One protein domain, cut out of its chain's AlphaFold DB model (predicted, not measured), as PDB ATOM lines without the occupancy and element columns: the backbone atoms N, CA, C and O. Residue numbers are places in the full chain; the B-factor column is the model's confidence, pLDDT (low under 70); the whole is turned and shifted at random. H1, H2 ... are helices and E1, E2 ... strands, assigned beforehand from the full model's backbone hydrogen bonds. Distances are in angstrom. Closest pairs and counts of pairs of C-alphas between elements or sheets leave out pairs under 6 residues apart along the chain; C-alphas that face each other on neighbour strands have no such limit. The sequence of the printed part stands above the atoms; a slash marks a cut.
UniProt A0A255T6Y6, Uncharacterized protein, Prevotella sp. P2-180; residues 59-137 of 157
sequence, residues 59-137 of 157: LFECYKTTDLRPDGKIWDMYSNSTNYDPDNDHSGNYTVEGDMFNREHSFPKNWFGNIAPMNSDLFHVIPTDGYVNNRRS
ATOM      1  N   LEU A  59       4.780  18.766  13.382       96.75
ATOM      2  CA  LEU A  59       3.917  17.585  13.509       96.75
ATOM      3  C   LEU A  59       2.427  17.923  13.343       96.75
ATOM      4  O   LEU A  59       1.722  17.187  12.663       96.75
ATOM      5  N   PHE A  60       1.966  19.061  13.875       97.00
ATOM      6  CA  PHE A  60       0.572  19.496  13.717       97.00
ATOM      7  C   PHE A  60       0.180  19.737  12.252       97.00
ATOM      8  O   PHE A  60      -0.937  19.419  11.857       97.00
ATOM      9  N   GLU A  61       1.108  20.228  11.427       97.31
ATOM     10  CA  GLU A  61       0.881  20.382   9.986       97.31
ATOM     11  C   GLU A  61       0.893  19.024   9.269       97.31
ATOM     12  O   GLU A  61       0.103  18.787   8.360       97.31
ATOM     13  N   CYS A  62       1.742  18.090   9.714       97.25
ATOM     14  CA  CYS A  62       1.788  16.736   9.158       97.25
ATOM     15  C   CYS A  62       0.462  15.986   9.372       97.25
ATOM     16  O   CYS A  62      -0.030  15.348   8.440       97.25
ATOM     17  N   TYR A  63      -0.160  16.132  10.548       97.12
ATOM     18  CA  TYR A  63      -1.426  15.472  10.895       97.12
ATOM     19  C   TYR A  63      -2.602  15.862   9.991       97.12
ATOM     20  O   TYR A  63      -3.495  15.046   9.780       97.12
ATOM     21  N   LYS A  64      -2.564  17.040   9.351       96.75
ATOM     22  CA  LYS A  64      -3.534  17.450   8.312       96.75
ATOM     23  C   LYS A  64      -3.485  16.569   7.060       96.75
ATOM     24  O   LYS A  64      -4.416  16.581   6.262       96.75
ATOM     25  N   THR A  65      -2.403  15.810   6.885       95.88
ATOM     26  CA  THR A  65      -2.212  14.845   5.793       95.88
ATOM     27  C   THR A  65      -2.250  13.396   6.283       95.88
ATOM     28  O   THR A  65      -2.797  12.546   5.588       95.88
ATOM     29  N   THR A  66      -1.665  13.090   7.447       95.38
ATOM     30  CA  THR A  66      -1.507  11.703   7.929       95.38
ATOM     31  C   THR A  66      -2.675  11.195   8.771       95.38
ATOM     32  O   THR A  66      -3.011  10.017   8.680       95.38
ATOM     33  N   ASP A  67      -3.317  12.071   9.548       95.38
ATOM     34  CA  ASP A  67      -4.272  11.701  10.605       95.38
ATOM     35  C   ASP A  67      -5.609  12.454  10.479       95.38
ATOM     36  O   ASP A  67      -6.432  12.454  11.396       95.38
ATOM     37  N   LEU A  68      -5.853  13.087   9.328       95.44
ATOM     38  CA  LEU A  68      -7.097  13.789   9.037       95.44
ATOM     39  C   LEU A  68      -8.167  12.814   8.525       95.44
ATOM     40  O   LEU A  68      -7.969  12.060   7.570       95.44
ATOM     41  N   ARG A  69      -9.336  12.852   9.157       94.12
ATOM     42  CA  ARG A  69     -10.530  12.115   8.748       94.12
ATOM     43  C   ARG A  69     -11.184  12.734   7.503       94.12
ATOM     44  O   ARG A  69     -11.023  13.929   7.255       94.12
ATOM     45  N   PRO A  70     -12.030  11.980   6.773       95.06
ATOM     46  CA  PRO A  70     -12.798  12.510   5.641       95.06
ATOM     47  C   PRO A  70     -13.742  13.682   5.967       95.06
ATOM     48  O   PRO A  70     -14.154  14.387   5.052       95.06
ATOM     49  N   ASP A  71     -14.096  13.892   7.239       94.81
ATOM     50  CA  ASP A  71     -14.909  15.022   7.712       94.81
ATOM     51  C   ASP A  71     -14.076  16.242   8.161       94.81
ATOM     52  O   ASP A  71     -14.629  17.206   8.688       94.81
ATOM     53  N   GLY A  72     -12.756  16.217   7.950       95.81
ATOM     54  CA  GLY A  72     -11.847  17.318   8.283       95.81
ATOM     55  C   GLY A  72     -11.471  17.412   9.763       95.81
ATOM     56  O   GLY A  72     -10.945  18.439  10.184       95.81
ATOM     57  N   LYS A  73     -11.737  16.370  10.559       95.94
ATOM     58  CA  LYS A  73     -11.347  16.284  11.977       95.94
ATOM     59  C   LYS A  73     -10.174  15.331  12.181       95.94
ATOM     60  O   LYS A  73      -9.881  14.516  11.313       95.94
ATOM     61  N   ILE A  74      -9.476  15.439  13.305       96.12
ATOM     62  CA  ILE A  74      -8.319  14.583  13.612       96.12
ATOM     63  C   ILE A  74      -8.760  13.206  14.144       96.12
ATOM     64  O   ILE A  74      -9.687  13.105  14.953       96.12
ATOM     65  N   TRP A  75      -8.085  12.140  13.703       94.25
ATOM     66  CA  TRP A  75      -8.140  10.825  14.343       94.25
ATOM     67  C   TRP A  75      -7.460  10.879  15.716       94.25
ATOM     68  O   TRP A  75      -6.281  11.191  15.812       94.25
ATOM     69  N   ASP A  76      -8.188  10.528  16.773       92.38
ATOM     70  CA  ASP A  76      -7.630  10.300  18.109       92.38
ATOM     71  C   ASP A  76      -7.618   8.793  18.388       92.38
ATOM     72  O   ASP A  76      -8.644   8.121  18.277       92.38
ATOM     73  N   MET A  77      -6.443   8.256  18.718       85.44
ATOM     74  CA  MET A  77      -6.253   6.827  18.979       85.44
ATOM     75  C   MET A  77      -6.707   6.399  20.386       85.44
ATOM     76  O   MET A  77      -6.920   5.211  20.624       85.44
ATOM     77  N   TYR A  78      -6.824   7.337  21.330       82.00
ATOM     78  CA  TYR A  78      -7.078   7.052  22.746       82.00
ATOM     79  C   TYR A  78      -8.511   7.335  23.195       82.00
ATOM     80  O   TYR A  78      -8.923   6.820  24.237       82.00
ATOM     81  N   SER A  79      -9.290   8.100  22.432       77.50
ATOM     82  CA  SER A  79     -10.679   8.395  22.779       77.50
ATOM     83  C   SER A  79     -11.629   8.343  21.583       77.50
ATOM     84  O   SER A  79     -11.226   8.384  20.427       77.50
ATOM     85  N   ASN A  80     -12.933   8.287  21.874       75.12
ATOM     86  CA  ASN A  80     -13.979   8.553  20.883       75.12
ATOM     87  C   ASN A  80     -14.434  10.032  20.861       75.12
ATOM     88  O   ASN A  80     -15.256  10.392  20.015       75.12
ATOM     89  N   SER A  81     -13.881  10.896  21.731       73.62
ATOM     90  CA  SER A  81     -14.125  12.350  21.753       73.62
ATOM     91  C   SER A  81     -13.370  13.006  20.597       73.62
ATOM     92  O   SER A  81     -12.320  13.605  20.773       73.62
ATOM     93  N   THR A  82     -13.872  12.821  19.382       70.69
ATOM     94  CA  THR A  82     -13.066  12.915  18.157       70.69
ATOM     95  C   THR A  82     -13.581  14.000  17.210       70.69
ATOM     96  O   THR A  82     -13.932  13.710  16.074       70.69
ATOM     97  N   ASN A  83     -13.684  15.253  17.658       91.75
ATOM     98  CA  ASN A  83     -14.158  16.364  16.807       91.75
ATOM     99  C   ASN A  83     -13.170  17.536  16.710       91.75
ATOM    100  O   ASN A  83     -13.559  18.642  16.329       91.75
ATOM    101  N   TYR A  84     -11.895  17.269  17.000       95.12
ATOM    102  CA  TYR A  84     -10.839  18.271  17.003       95.12
ATOM    103  C   TYR A  84     -10.600  18.890  15.633       95.12
ATOM    104  O   TYR A  84     -10.358  18.195  14.641       95.12
ATOM    105  N   ASP A  85     -10.642  20.211  15.611       96.06
ATOM    106  CA  ASP A  85     -10.220  21.041  14.507       96.06
ATOM    107  C   ASP A  85      -8.683  21.077  14.380       96.06
ATOM    108  O   ASP A  85      -7.999  21.412  15.353       96.06
ATOM    109  N   PRO A  86      -8.116  20.748  13.206       96.12
ATOM    110  CA  PRO A  86      -6.675  20.575  13.042       96.12
ATOM    111  C   PRO A  86      -5.865  21.878  13.100       96.12
ATOM    112  O   PRO A  86      -4.641  21.802  13.202       96.12
ATOM    113  N   ASP A  87      -6.508  23.048  13.008       95.88
ATOM    114  CA  ASP A  87      -5.853  24.362  13.074       95.88
ATOM    115  C   ASP A  87      -6.021  25.046  14.440       95.88
ATOM    116  O   ASP A  87      -5.213  25.901  14.810       95.88
ATOM    117  N   ASN A  88      -7.071  24.697  15.191       95.19
ATOM    118  CA  ASN A  88      -7.463  25.417  16.405       95.19
ATOM    119  C   ASN A  88      -7.234  24.596  17.688       95.19
ATOM    120  O   ASN A  88      -6.670  25.107  18.664       95.19
ATOM    121  N   ASP A  89      -7.581  23.306  17.679       95.19
ATOM    122  CA  ASP A  89      -7.727  22.491  18.893       95.19
ATOM    123  C   ASP A  89      -6.416  21.803  19.313       95.19
ATOM    124  O   ASP A  89      -6.399  20.620  19.646       95.19
ATOM    125  N   HIS A  90      -5.298  22.536  19.290       93.88
ATOM    126  CA  HIS A  90      -3.968  22.019  19.661       93.88
ATOM    127  C   HIS A  90      -3.038  23.048  20.343       93.88
ATOM    128  O   HIS A  90      -1.818  22.850  20.426       93.88
ATOM    129  N   SER A  91      -3.583  24.190  20.776       88.88
ATOM    130  CA  SER A  91      -2.806  25.389  21.146       88.88
ATOM    131  C   SER A  91      -3.023  25.914  22.579       88.88
ATOM    132  O   SER A  91      -2.436  26.935  22.941       88.88
ATOM    133  N   GLY A  92      -3.818  25.227  23.410       86.25
ATOM    134  CA  GLY A  92      -4.176  25.669  24.769       86.25
ATOM    135  C   GLY A  92      -3.915  24.634  25.874       86.25
ATOM    136  O   GLY A  92      -2.895  23.947  25.870       86.25
ATOM    137  N   ASN A  93      -4.843  24.539  26.837       89.00
ATOM    138  CA  ASN A  93      -4.799  23.586  27.952       89.00
ATOM    139  C   ASN A  93      -5.911  22.531  27.838       89.00
ATOM    140  O   ASN A  93      -7.044  22.874  27.521       89.00
ATOM    141  N   TYR A  94      -5.597  21.287  28.204       89.00
ATOM    142  CA  TYR A  94      -6.513  20.141  28.243       89.00
ATOM    143  C   TYR A  94      -6.805  19.737  29.698       89.00
ATOM    144  O   TYR A  94      -6.078  18.969  30.328       89.00
ATOM    145  N   THR A  95      -7.853  20.323  30.267       89.94
ATOM    146  CA  THR A  95      -8.303  20.104  31.651       89.94
ATOM    147  C   THR A  95      -9.279  18.939  31.784       89.94
ATOM    148  O   THR A  95      -9.310  18.285  32.830       89.94
ATOM    149  N   VAL A  96     -10.037  18.662  30.723       89.81
ATOM    150  CA  VAL A  96     -10.925  17.510  30.572       89.81
ATOM    151  C   VAL A  96     -10.717  16.860  29.204       89.81
ATOM    152  O   VAL A  96     -10.140  17.443  28.290       89.81
ATOM    153  N   GLU A  97     -11.181  15.621  29.077       90.94
ATOM    154  CA  GLU A  97     -11.193  14.903  27.804       90.94
ATOM    155  C   GLU A  97     -12.146  15.583  26.806       90.94
ATOM    156  O   GLU A  97     -13.304  15.853  27.134       90.94
ATOM    157  N   GLY A  98     -11.675  15.814  25.581       90.69
ATOM    158  CA  GLY A  98     -12.390  16.548  24.537       90.69
ATOM    159  C   GLY A  98     -11.993  18.021  24.403       90.69
ATOM    160  O   GLY A  98     -12.460  18.655  23.462       90.69
ATOM    161  N   ASP A  99     -11.141  18.563  25.285       92.56
ATOM    162  CA  ASP A  99     -10.700  19.969  25.214       92.56
ATOM    163  C   ASP A  99      -9.849  20.252  23.961       92.56
ATOM    164  O   ASP A  99     -10.008  21.291  23.325       92.56
ATOM    165  N   MET A 100      -8.902  19.361  23.638       93.81
ATOM    166  CA  MET A 100      -7.963  19.493  22.511       93.81
ATOM    167  C   MET A 100      -7.088  18.251  22.347       93.81
ATOM    168  O   MET A 100      -6.888  17.492  23.301       93.81
ATOM    169  N   PHE A 101      -6.483  18.090  21.168       95.06
ATOM    170  CA  PHE A 101      -5.491  17.045  20.927       95.06
ATOM    171  C   PHE A 101      -4.057  17.523  21.195       95.06
ATOM    172  O   PHE A 101      -3.730  18.710  21.175       95.06
ATOM    173  N   ASN A 102      -3.167  16.568  21.447       94.69
ATOM    174  CA  ASN A 102      -1.732  16.783  21.583       94.69
ATOM    175  C   ASN A 102      -0.962  15.601  20.972       94.69
ATOM    176  O   ASN A 102      -1.519  14.542  20.699       94.69
ATOM    177  N   ARG A 103       0.341  15.790  20.778       95.12
ATOM    178  CA  ARG A 103       1.280  14.764  20.312       95.12
ATOM    179  C   ARG A 103       1.527  13.750  21.427       95.12
ATOM    180  O   ARG A 103       2.090  14.106  22.465       95.12
ATOM    181  N   GLU A 104       1.126  12.506  21.215       94.00
ATOM    182  CA  GLU A 104       1.450  11.367  22.069       94.00
ATOM    183  C   GLU A 104       2.626  10.576  21.493       94.00
ATOM    184  O   GLU A 104       2.661  10.232  20.315       94.00
ATOM    185  N   HIS A 105       3.575  10.245  22.359       94.50
ATOM    186  CA  HIS A 105       4.729   9.408  22.079       94.50
ATOM    187  C   HIS A 105       4.434   7.958  22.470       94.50
ATOM    188  O   HIS A 105       4.650   7.579  23.623       94.50
ATOM    189  N   SER A 106       4.024   7.101  21.528       90.31
ATOM    190  CA  SER A 106       3.740   5.688  21.844       90.31
ATOM    191  C   SER A 106       4.955   4.979  22.475       90.31
ATOM    192  O   SER A 106       4.791   4.182  23.398       90.31
ATOM    193  N   PHE A 107       6.175   5.378  22.104       86.19
ATOM    194  CA  PHE A 107       7.410   5.101  22.842       86.19
ATOM    195  C   PHE A 107       7.853   6.345  23.650       86.19
ATOM    196  O   PHE A 107       8.232   7.346  23.033       86.19
ATOM    197  N   PRO A 108       7.812   6.336  25.003       84.31
ATOM    198  CA  PRO A 108       8.000   7.548  25.806       84.31
ATOM    199  C   PRO A 108       9.338   8.263  25.575       84.31
ATOM    200  O   PRO A 108      10.416   7.712  25.799       84.31
ATOM    201  N   LYS A 109       9.270   9.555  25.233       85.94
ATOM    202  CA  LYS A 109      10.424  10.415  24.899       85.94
ATOM    203  C   LYS A 109      11.565  10.445  25.924       85.94
ATOM    204  O   LYS A 109      12.735  10.580  25.561       85.94
ATOM    205  N   ASN A 110      11.248  10.254  27.205       84.88
ATOM    206  CA  ASN A 110      12.240  10.204  28.279       84.88
ATOM    207  C   ASN A 110      13.095   8.925  28.259       84.88
ATOM    208  O   ASN A 110      14.185   8.939  28.819       84.88
ATOM    209  N   TRP A 111      12.650   7.842  27.611       85.06
ATOM    210  CA  TRP A 111      13.425   6.598  27.505       85.06
ATOM    211  C   TRP A 111      14.579   6.708  26.491       85.06
ATOM    212  O   TRP A 111      15.520   5.924  26.556       85.06
ATOM    213  N   PHE A 112      14.537   7.700  25.590       87.88
ATOM    214  CA  PHE A 112      15.592   7.988  24.606       87.88
ATOM    215  C   PHE A 112      16.170   9.414  24.699       87.88
ATOM    216  O   PHE A 112      16.965   9.820  23.853       87.88
ATOM    217  N   GLY A 113      15.798  10.188  25.723       88.12
ATOM    218  CA  GLY A 113      16.398  11.497  26.005       88.12
ATOM    219  C   GLY A 113      15.909  12.670  25.144       88.12
ATOM    220  O   GLY A 113      16.610  13.673  25.069       88.12
ATOM    221  N   ASN A 114      14.719  12.589  24.533       88.50
ATOM    222  CA  ASN A 114      14.118  13.664  23.716       88.50
ATOM    223  C   ASN A 114      14.944  14.083  22.471       88.50
ATOM    224  O   ASN A 114      14.850  15.221  22.010       88.50
ATOM    225  N   ILE A 115      15.766  13.184  21.916       91.69
ATOM    226  CA  ILE A 115      16.648  13.491  20.775       91.69
ATOM    227  C   ILE A 115      15.973  13.278  19.410       91.69
ATOM    228  O   ILE A 115      15.167  12.364  19.223       91.69
ATOM    229  N   ALA A 116      16.338  14.103  18.427       90.94
ATOM    230  CA  ALA A 116      15.984  13.884  17.024       90.94
ATOM    231  C   ALA A 116      16.752  12.670  16.440       90.94
ATOM    232  O   ALA A 116      17.875  12.406  16.875       90.94
ATOM    233  N   PRO A 117      16.194  11.939  15.454       92.19
ATOM    234  CA  PRO A 117      14.893  12.164  14.811       92.19
ATOM    235  C   PRO A 117      13.695  11.627  15.611       92.19
ATOM    236  O   PRO A 117      12.584  12.093  15.401       92.19
ATOM    237  N   MET A 118      13.913  10.707  16.560       92.88
ATOM    238  CA  MET A 118      12.851  10.005  17.306       92.88
ATOM    239  C   MET A 118      11.894  10.953  18.046       92.88
ATOM    240  O   MET A 118      10.717  10.660  18.211       92.88
ATOM    241  N   ASN A 119      12.353  12.129  18.483       94.50
ATOM    242  CA  ASN A 119      11.473  13.100  19.133       94.50
ATOM    243  C   ASN A 119      10.326  13.605  18.225       94.50
ATOM    244  O   ASN A 119       9.365  14.162  18.738       94.50
ATOM    245  N   SER A 120      10.404  13.436  16.905       95.69
ATOM    246  CA  SER A 120       9.413  13.926  15.934       95.69
ATOM    247  C   SER A 120       9.160  12.935  14.790       95.69
ATOM    248  O   SER A 120       8.847  13.332  13.667       95.69
ATOM    249  N   ASP A 121       9.292  11.638  15.070       94.88
ATOM    250  CA  ASP A 121       9.008  10.573  14.109       94.88
ATOM    251  C   ASP A 121       7.496  10.285  14.034       94.88
ATOM    252  O   ASP A 121       6.888   9.785  14.982       94.88
ATOM    253  N   LEU A 122       6.887  10.584  12.884       94.62
ATOM    254  CA  LEU A 122       5.453  10.398  12.632       94.62
ATOM    255  C   LEU A 122       4.980   8.944  12.793       94.62
ATOM    256  O   LEU A 122       3.803   8.727  13.057       94.62
ATOM    257  N   PHE A 123       5.864   7.944  12.696       91.88
ATOM    258  CA  PHE A 123       5.478   6.544  12.905       91.88
ATOM    259  C   PHE A 123       5.185   6.195  14.372       91.88
ATOM    260  O   PHE A 123       4.600   5.145  14.640       91.88
ATOM    261  N   HIS A 124       5.590   7.037  15.330       91.62
ATOM    262  CA  HIS A 124       5.340   6.798  16.756       91.62
ATOM    263  C   HIS A 124       4.941   8.052  17.556       91.62
ATOM    264  O   HIS A 124       4.814   7.976  18.785       91.62
ATOM    265  N   VAL A 125       4.769   9.197  16.888       95.62
ATOM    266  CA  VAL A 125       4.256  10.439  17.477       95.62
ATOM    267  C   VAL A 125       2.932  10.797  16.812       95.62
ATOM    268  O   VAL A 125       2.903  11.405  15.742       95.62
ATOM    269  N   ILE A 126       1.841  10.403  17.460       94.38
ATOM    270  CA  ILE A 126       0.464  10.423  16.944       94.38
ATOM    271  C   ILE A 126      -0.368  11.516  17.631       94.38
ATOM    272  O   ILE A 126      -0.061  11.875  18.771       94.38
ATOM    273  N   PRO A 127      -1.427  12.049  17.004       95.44
ATOM    274  CA  PRO A 127      -2.372  12.909  17.697       95.44
ATOM    275  C   PRO A 127      -3.324  12.083  18.582       95.44
ATOM    276  O   PRO A 127      -3.873  11.067  18.159       95.44
ATOM    277  N   THR A 128      -3.539  12.529  19.819       94.62
ATOM    278  CA  THR A 128      -4.552  11.971  20.736       94.62
ATOM    279  C   THR A 128      -5.157  13.069  21.607       94.62
ATOM    280  O   THR A 128      -4.549  14.131  21.737       94.62
ATOM    281  N   ASP A 129      -6.280  12.815  22.286       95.19
ATOM    282  CA  ASP A 129      -6.781  13.707  23.343       95.19
ATOM    283  C   ASP A 129      -5.667  14.062  24.349       95.19
ATOM    284  O   ASP A 129      -4.926  13.194  24.833       95.19
ATOM    285  N   GLY A 130      -5.525  15.356  24.642       93.94
ATOM    286  CA  GLY A 130      -4.449  15.877  25.480       93.94
ATOM    287  C   GLY A 130      -4.573  15.468  26.949       93.94
ATOM    288  O   GLY A 130      -3.557  15.225  27.608       93.94
ATOM    289  N   TYR A 131      -5.798  15.335  27.461       92.38
ATOM    290  CA  TYR A 131      -6.053  14.928  28.840       92.38
ATOM    291  C   TYR A 131      -5.712  13.444  29.045       92.38
ATOM    292  O   TYR A 131      -4.998  13.101  29.990       92.38
ATOM    293  N   VAL A 132      -6.128  12.558  28.136       91.44
ATOM    294  CA  VAL A 132      -5.819  11.122  28.177       91.44
ATOM    295  C   VAL A 132      -4.322  10.877  27.962       91.44
ATOM    296  O   VAL A 132      -3.730  10.105  28.714       91.44
ATOM    297  N   ASN A 133      -3.675  11.601  27.042       92.25
ATOM    298  CA  ASN A 133      -2.211  11.627  26.885       92.25
ATOM    299  C   ASN A 133      -1.509  11.982  28.213       92.25
ATOM    300  O   ASN A 133      -0.634  11.252  28.684       92.25
ATOM    301  N   ASN A 134      -1.962  13.040  28.897       91.19
ATOM    302  CA  ASN A 134      -1.412  13.422  30.198       91.19
ATOM    303  C   ASN A 134      -1.566  12.322  31.264       91.19
ATOM    304  O   ASN A 134      -0.646  12.107  32.054       91.19
ATOM    305  N   ARG A 135      -2.696  11.599  31.267       90.00
ATOM    306  CA  ARG A 135      -2.928  10.453  32.167       90.00
ATOM    307  C   ARG A 135      -2.070   9.237  31.818       90.00
ATOM    308  O   ARG A 135      -1.584   8.582  32.738       90.00
ATOM    309  N   ARG A 136      -1.846   8.963  30.529       88.75
ATOM    310  CA  ARG A 136      -0.933   7.914  30.047       88.75
ATOM    311  C   ARG A 136       0.492   8.187  30.532       88.75
ATOM    312  O   ARG A 136       1.148   7.275  31.036       88.75
ATOM    313  N   SER A 137       0.948   9.440  30.472       88.25
ATOM    314  CA  SER A 137       2.262   9.850  30.987       88.25
ATOM    315  C   SER A 137       3.401   9.016  30.360       88.25
ATOM    316  O   SER A 137       3.390   8.734  29.166       88.25
TER     317      SER A 137
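What this domain is: This is residues 59 to 137 of the 157 residues of an uncharacterized protein of Prevotella sp. P2-180 (UniProt A0A255T6Y6). There is little regular structure here: a short two-stranded antiparallel hairpin, E1 and E2, sits between two short helices, H1 and H2, with long loops past both its ends, and residues 111 to 117 stick out. The printed part has 79 residues, 25 of them in named elements, in the order H1, E1, E2, H2, and its class is mixed. It is compact, radius of gyration of the C-alphas 12.1 A, spanning 34 by 27 by 19 A.

Where its parts are: Find E1, residues 101 to 105, from C-alpha 101 at (-5.491, 17.045, 20.927), 12.8 A long; E2, residues 125 to 129, is 12.9 A. H1 is residues 59 to 66, H2 residues 130 to 136, ending at (-0.933, 7.914, 30.047); each is 9.8 A.

How they stand to each other: In the hairpin, N 102 and O 128 are 2.8 A apart, within hydrogen-bond range. The closest C-alphas of E1 and H2, Phe 101 and Gly 130, are 4.8 A apart; those of H1 and E2, Tyr 63 and Pro 127, 7.3 A. H1 and H2 are apart. Every O i to N i+4 pair is within range in H2, 2 of 4 in H1.

The domain as a whole: The printed part has no cut. The links H1 to E1 and E1 to E2 are long. No printed residue is under 70 in pLDDT.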